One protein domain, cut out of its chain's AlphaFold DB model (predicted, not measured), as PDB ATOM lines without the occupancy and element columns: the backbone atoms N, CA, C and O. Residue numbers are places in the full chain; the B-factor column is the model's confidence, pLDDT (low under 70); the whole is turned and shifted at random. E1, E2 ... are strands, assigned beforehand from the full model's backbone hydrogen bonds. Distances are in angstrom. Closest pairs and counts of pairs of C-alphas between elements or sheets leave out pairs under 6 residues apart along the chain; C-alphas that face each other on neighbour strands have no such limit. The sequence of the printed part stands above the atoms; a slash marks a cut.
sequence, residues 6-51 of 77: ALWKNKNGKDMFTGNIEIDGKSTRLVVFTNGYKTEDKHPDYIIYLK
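This is residues 6 to 51 of the 77 residues of an uncharacterized protein of Fibrobacteres bacterium (UniProt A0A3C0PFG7). Picture one small, strongly twisted sheet of four strands, with the chain folding back on itself three times and no helix packed on either face. E2 and E3 form the long hairpin in the middle, the shorter E1 and E4 lie along its two sides, and the loop of residues 35 to 45 reaches out beyond the end of the sheet. The printed part has 46 residues with no named helix and four named strands, which stand in the sheet in their chain order, E1, E2, E3, E4, all antiparallel, and the class is all strand. The whole is loose, with a radius of gyration of the C-alphas of 12.1 A, and the C-alphas span 35 by 26 by 15 A.

Find C-alpha 6 at (227.166, 136.824, 169.350); here E1 begins, residues 6 to 9. Go on past residues 10 to 15 to Met 16, where E2 begins; it holds residues 16 to 23, measures 20.7 A from first to last C-alpha, and bends by 54 degrees at residue 19. After Asp 24 and Gly 25, look for C-alpha 26 at (229.284, 123.213, 165.877), where E3 begins; it is the longest strand, residues 26 to 34, 25.1 A. Residues 35 to 45 then lead to E4, residues 46 to 50, 13.3 A, which ends at C-alpha 50 at (221.098, 125.195, 175.373).

The four strands make a meander, each strand the antiparallel neighbour of the one before, with E1 and E4 as edge strands and E2 and E3 as inner strands. Start at E1 and E2, a hairpin with directions 171 degrees apart: C-alphas 7 and 19 face each other at 4.3 A, and N 8 and O 18 are within hydrogen-bond range at 2.7 A. Next look at the hairpin of E2 and E3, at 151 degrees: C-alphas 20 and 29 face each other at 4.4 A, and N 28 and O 21 are 2.8 A apart, N 17 and O 32 2.9 A, both within hydrogen-bond range. Last comes the hairpin of E3 and E4, at 145 degrees: C-alphas 32 and 48 face each other at 4.5 A, and N 47 and O 33 are within hydrogen-bond range at 2.8 A. E1 and E4 are apart. The sheet's C-alphas lie up to 4.7 A off its best plane, and from edge to edge the strands' lines turn by 65 degrees.

The two C-alphas farthest apart are those of Gly 25 and Thr 39, at 35.7 A. The printed part has no cut. The link from E2 to E3 is tight, that from E1 to E2 short, and that from E3 to E4 long, with 11 residues. The mean pLDDT of the printed part is 88.3, and residue 13 is under 70 in this model.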
ATOM      1  N   ALA A   6     227.880 135.571 169.129       89.50
ATOM      2  CA  ALA A   6     227.166 136.824 169.350       89.50
ATOM      3  C   ALA A   6     225.699 136.558 169.710       89.50
ATOM      4  O   ALA A   6     225.097 135.589 169.242       89.50
ATOM      5  N   LEU A   7     225.129 137.441 170.531       91.81
ATOM      6  CA  LEU A   7     223.754 137.343 171.008       91.81
ATOM      7  C   LEU A   7     222.990 138.629 170.689       91.81
ATOM      8  O   LEU A   7     223.507 139.734 170.847       91.81
ATOM      9  N   TRP A   8     221.736 138.484 170.284       91.06
ATOM     10  CA  TRP A   8     220.776 139.568 170.150       91.06
ATOM     11  C   TRP A   8     220.074 139.816 171.478       91.06
ATOM     12  O   TRP A   8     219.566 138.877 172.093       91.06
ATOM     13  N   LYS A   9     219.984 141.086 171.884       90.31
ATOM     14  CA  LYS A   9     219.153 141.520 173.011       90.31
ATOM     15  C   LYS A   9     217.693 141.617 172.565       90.31
ATOM     16  O   LYS A   9     217.391 142.320 171.599       90.31
ATOM     17  N   ASN A  10     216.787 140.939 173.265       85.19
ATOM     18  CA  ASN A  10     215.356 141.090 173.033       85.19
ATOM     19  C   ASN A  10     214.889 142.474 173.520       85.19
ATOM     20  O   ASN A  10     215.277 142.927 174.594       85.19
ATOM     21  N   LYS A  11     214.062 143.151 172.717       77.69
ATOM     22  CA  LYS A  11     213.516 144.484 173.022       77.69
ATOM     23  C   LYS A  11     212.114 144.438 173.643       77.69
ATOM     24  O   LYS A  11     211.658 145.444 174.166       77.69
ATOM     25  N   ASN A  12     211.442 143.284 173.625       75.31
ATOM     26  CA  ASN A  12     210.041 143.135 174.048       75.31
ATOM     27  C   ASN A  12     209.858 142.950 175.571       75.31
ATOM     28  O   ASN A  12     209.036 142.155 176.016       75.31
ATOM     29  N   GLY A  13     210.641 143.664 176.383       67.06
ATOM     30  CA  GLY A  13     210.404 143.808 177.827       67.06
ATOM     31  C   GLY A  13     210.954 142.713 178.748       67.06
ATOM     32  O   GLY A  13     210.940 142.904 179.958       67.06
ATOM     33  N   LYS A  14     211.483 141.599 178.227       74.00
ATOM     34  CA  LYS A  14     212.277 140.646 179.028       74.00
ATOM     35  C   LYS A  14     213.751 140.768 178.661       74.00
ATOM     36  O   LYS A  14     214.075 140.670 177.475       74.00
ATOM     37  N   ASP A  15     214.619 140.922 179.665       83.62
ATOM     38  CA  ASP A  15     216.080 140.853 179.524       83.62
ATOM     39  C   ASP A  15     216.500 139.420 179.174       83.62
ATOM     40  O   ASP A  15     216.911 138.609 180.004       83.62
ATOM     41  N   MET A  16     216.304 139.097 177.903       89.00
ATOM     42  CA  MET A  16     216.638 137.826 177.297       89.00
ATOM     43  C   MET A  16     217.568 138.089 176.127       89.00
ATOM     44  O   MET A  16     217.296 138.949 175.282       89.00
ATOM     45  N   PHE A  17     218.633 137.305 176.046       92.00
ATOM     46  CA  PHE A  17     219.515 137.286 174.894       92.00
ATOM     47  C   PHE A  17     219.363 135.966 174.153       92.00
ATOM     48  O   PHE A  17     219.172 134.916 174.758       92.00
ATOM     49  N   THR A  18     219.440 136.002 172.831       91.00
ATOM     50  CA  THR A  18     219.389 134.788 172.004       91.00
ATOM     51  C   THR A  18     220.440 134.864 170.926       91.00
ATOM     52  O   THR A  18     220.716 135.944 170.418       91.00
ATOM     53  N   GLY A  19     221.013 133.738 170.537       90.38
ATOM     54  CA  GLY A  19     221.943 133.726 169.418       90.38
ATOM     55  C   GLY A  19     222.601 132.377 169.248       90.38
ATOM     56  O   GLY A  19     222.128 131.377 169.790       90.38
ATOM     57  N   ASN A  20     223.677 132.379 168.473       90.62
ATOM     58  CA  ASN A  20     224.440 131.185 168.159       90.62
ATOM     59  C   ASN A  20     225.875 131.358 168.653       90.62
ATOM     60  O   ASN A  20     226.467 132.434 168.514       90.62
ATOM     61  N   ILE A  21     226.420 130.284 169.208       90.81
ATOM     62  CA  ILE A  21     227.834 130.166 169.554       90.81
ATOM     63  C   ILE A  21     228.435 128.965 168.841       90.81
ATOM     64  O   ILE A  21     227.723 128.029 168.480       90.81
ATOM     65  N   GLU A  22     229.741 128.997 168.647       87.31
ATOM     66  CA  GLU A  22     230.507 127.874 168.138       87.31
ATOM     67  C   GLU A  22     231.150 127.140 169.317       87.31
ATOM     68  O   GLU A  22     231.970 127.705 170.042       87.31
ATOM     69  N   ILE A  23     230.736 125.892 169.531       81.69
ATOM     70  CA  ILE A  23     231.357 124.973 170.490       81.69
ATOM     71  C   ILE A  23     231.833 123.770 169.682       81.69
ATOM     72  O   ILE A  23     231.035 123.165 168.967       81.69
ATOM     73  N   ASP A  24     233.125 123.452 169.755       82.19
ATOM     74  CA  ASP A  24     233.734 122.308 169.057       82.19
ATOM     75  C   ASP A  24     233.430 122.268 167.543       82.19
ATOM     76  O   ASP A  24     233.150 121.217 166.966       82.19
ATOM     77  N   GLY A  25     233.421 123.440 166.894       81.62
ATOM     78  CA  GLY A  25     233.117 123.588 165.465       81.62
ATOM     79  C   GLY A  25     231.634 123.424 165.100       81.62
ATOM     80  O   GLY A  25     231.292 123.385 163.919       81.62
ATOM     81  N   LYS A  26     230.733 123.327 166.087       84.00
ATOM     82  CA  LYS A  26     229.284 123.213 165.877       84.00
ATOM     83  C   LYS A  26     228.571 124.500 166.270       84.00
ATOM     84  O   LYS A  26     228.658 124.955 167.413       84.00
ATOM     85  N   SER A  27     227.802 125.049 165.327       85.38
ATOM     86  CA  SER A  27     226.920 126.184 165.595       85.38
ATOM     87  C   SER A  27     225.744 125.736 166.454       85.38
ATOM     88  O   SER A  27     224.930 124.907 166.050       85.38
ATOM     89  N   THR A  28     225.682 126.287 167.658       89.12
ATOM     90  CA  THR A  28     224.751 125.885 168.700       89.12
ATOM     91  C   THR A  28     223.927 127.084 169.133       89.12
ATOM     92  O   THR A  28     224.468 128.128 169.505       89.12
ATOM     93  N   ARG A  29     222.601 126.936 169.100       89.31
ATOM     94  CA  ARG A  29     221.678 127.997 169.500       89.31
ATOM     95  C   ARG A  29     221.484 127.995 171.009       89.31
ATOM     96  O   ARG A  29     221.242 126.953 171.613       89.31
ATOM     97  N   LEU A  30     221.524 129.179 171.604       92.12
ATOM     98  CA  LEU A  30     221.342 129.356 173.039       92.12
ATOM     99  C   LEU A  30     220.410 130.518 173.364       92.12
ATOM    100  O   LEU A  30     220.161 131.407 172.540       92.12
ATOM    101  N   VAL A  31     219.912 130.496 174.597       91.69
ATOM    102  CA  VAL A  31     219.117 131.563 175.200       91.69
ATOM    103  C   VAL A  31     219.722 131.913 176.553       91.69
ATOM    104  O   VAL A  31     220.080 131.026 177.320       91.69
ATOM    105  N   VAL A  32     219.837 133.202 176.849       93.25
ATOM    106  CA  VAL A  32     220.365 133.725 178.110       93.25
ATOM    107  C   VAL A  32     219.286 134.548 178.794       93.25
ATOM    108  O   VAL A  32     218.647 135.373 178.143       93.25
ATOM    109  N   PHE A  33     219.127 134.360 180.097       92.38
ATOM    110  CA  PHE A  33     218.253 135.159 180.956       92.38
ATOM    111  C   PHE A  33     219.044 135.741 182.121       92.38
ATOM    112  O   PHE A  33     220.052 135.166 182.527       92.38
ATOM    113  N   THR A  34     218.571 136.843 182.696       91.50
ATOM    114  CA  THR A  34     219.070 137.325 183.991       91.50
ATOM    115  C   THR A  34     218.833 136.274 185.079       91.50
ATOM    116  O   THR A  34     217.770 135.652 185.139       91.50
ATOM    117  N   ASN A  35     219.818 136.070 185.951       92.19
ATOM    118  CA  ASN A  35     219.719 135.161 187.081       92.19
ATOM    119  C   ASN A  35     218.848 135.767 188.190       92.19
ATOM    120  O   ASN A  35     219.328 136.506 189.047       92.19
ATOM    121  N   GLY A  36     217.565 135.405 188.199       87.38
ATOM    122  CA  GLY A  36     216.628 135.813 189.250       87.38
ATOM    123  C   GLY A  36     216.927 135.235 190.641       87.38
ATOM    124  O   GLY A  36     216.336 135.694 191.612       87.38
ATOM    125  N   TYR A  37     217.836 134.260 190.757       89.19
ATOM    126  CA  TYR A  37     218.252 133.661 192.031       89.19
ATOM    127  C   TYR A  37     219.507 134.318 192.622       89.19
ATOM    128  O   TYR A  37     220.043 133.839 193.619       89.19
ATOM    129  N   LYS A  38     220.014 135.394 192.009       89.50
ATOM    130  CA  LYS A  38     221.168 136.134 192.525       89.50
ATOM    131  C   LYS A  38     220.799 136.862 193.828       89.50
ATOM    132  O   LYS A  38     220.050 137.832 193.799       89.50
ATOM    133  N   THR A  39     221.363 136.418 194.953       91.06
ATOM    134  CA  THR A  39     221.208 137.046 196.284       91.06
ATOM    135  C   THR A  39     222.464 137.762 196.793       91.06
ATOM    136  O   THR A  39     222.377 138.582 197.698       91.06
ATOM    137  N   GLU A  40     223.628 137.469 196.213       94.12
ATOM    138  CA  GLU A  40     224.950 137.986 196.584       94.12
ATOM    139  C   GLU A  40     225.744 138.330 195.317       94.12
ATOM    140  O   GLU A  40     225.547 137.720 194.261       94.12
ATOM    141  N   ASP A  41     226.702 139.253 195.422       90.25
ATOM    142  CA  ASP A  41     227.533 139.689 194.289       90.25
ATOM    143  C   ASP A  41     228.419 138.588 193.697       90.25
ATOM    144  O   ASP A  41     228.836 138.679 192.546       90.25
ATOM    145  N   LYS A  42     228.692 137.526 194.461       93.81
ATOM    146  CA  LYS A  42     229.482 136.374 194.000       93.81
ATOM    147  C   LYS A  42     228.705 135.443 193.069       93.81
ATOM    148  O   LYS A  42     229.310 134.571 192.447       93.81
ATOM    149  N   HIS A  43     227.381 135.574 192.996       93.50
ATOM    150  CA  HIS A  43     226.564 134.737 192.127       93.50
ATOM    151  C   HIS A  43     226.559 135.259 190.685       93.50
ATOM    152  O   HIS A  43     226.631 136.469 190.462       93.50
ATOM    153  N   PRO A  44     226.434 134.358 189.696       93.56
ATOM    154  CA  PRO A  44     226.418 134.739 188.289       93.56
ATOM    155  C   PRO A  44     225.208 135.620 187.956       93.56
ATOM    156  O   PRO A  44     224.110 135.386 188.459       93.56
ATOM    157  N   ASP A  45     225.393 136.590 187.061       91.94
ATOM    158  CA  ASP A  45     224.331 137.509 186.621       91.94
ATOM    159  C   ASP A  45     223.360 136.895 185.614       91.94
ATOM    160  O   ASP A  45     222.230 137.361 185.483       91.94
ATOM    161  N   TYR A  46     223.785 135.857 184.893       93.38
ATOM    162  CA  TYR A  46     223.029 135.281 183.787       93.38
ATOM    163  C   TYR A  46     222.972 133.757 183.861       93.38
ATOM    164  O   TYR A  46     223.928 133.102 184.271       93.38
ATOM    165  N   ILE A  47     221.856 133.198 183.399       92.81
ATOM    166  CA  ILE A  47     221.642 131.764 183.212       92.81
ATOM    167  C   ILE A  47     221.566 131.492 181.710       92.81
ATOM    168  O   ILE A  47     220.822 132.161 180.992       92.81
ATOM    169  N   ILE A  48     222.336 130.509 181.239       92.81
ATOM    170  CA  ILE A  48     222.430 130.130 179.826       92.81
ATOM    171  C   ILE A  48     221.757 128.772 179.635       92.81
ATOM    172  O   ILE A  48     222.089 127.808 180.318       92.81
ATOM    173  N   TYR A  49     220.846 128.695 178.671       91.38
ATOM    174  CA  TYR A  49     220.173 127.469 178.267       91.38
ATOM    175  C   TYR A  49     220.577 127.087 176.848       91.38
ATOM    176  O   TYR A  49     220.533 127.908 175.924       91.38
ATOM    177  N   LEU A  50     220.928 125.816 176.677       90.69
ATOM    178  CA  LEU A  50     221.098 125.195 175.373       90.69
ATOM    179  C   LEU A  50     219.716 124.991 174.745       90.69
ATOM    180  O   LEU A  50     218.845 124.372 175.353       90.69
ATOM    181  N   LYS A  51     219.500 125.503 173.530       83.50
ATOM    182  CA  LYS A  51     218.279 125.188 172.790       83.50
ATOM    183  C   LYS A  51     218.504 123.869 172.062       83.50
ATOM    184  O   LYS A  51     219.256 123.833 171.091       83.50
TER     185      LYS A  51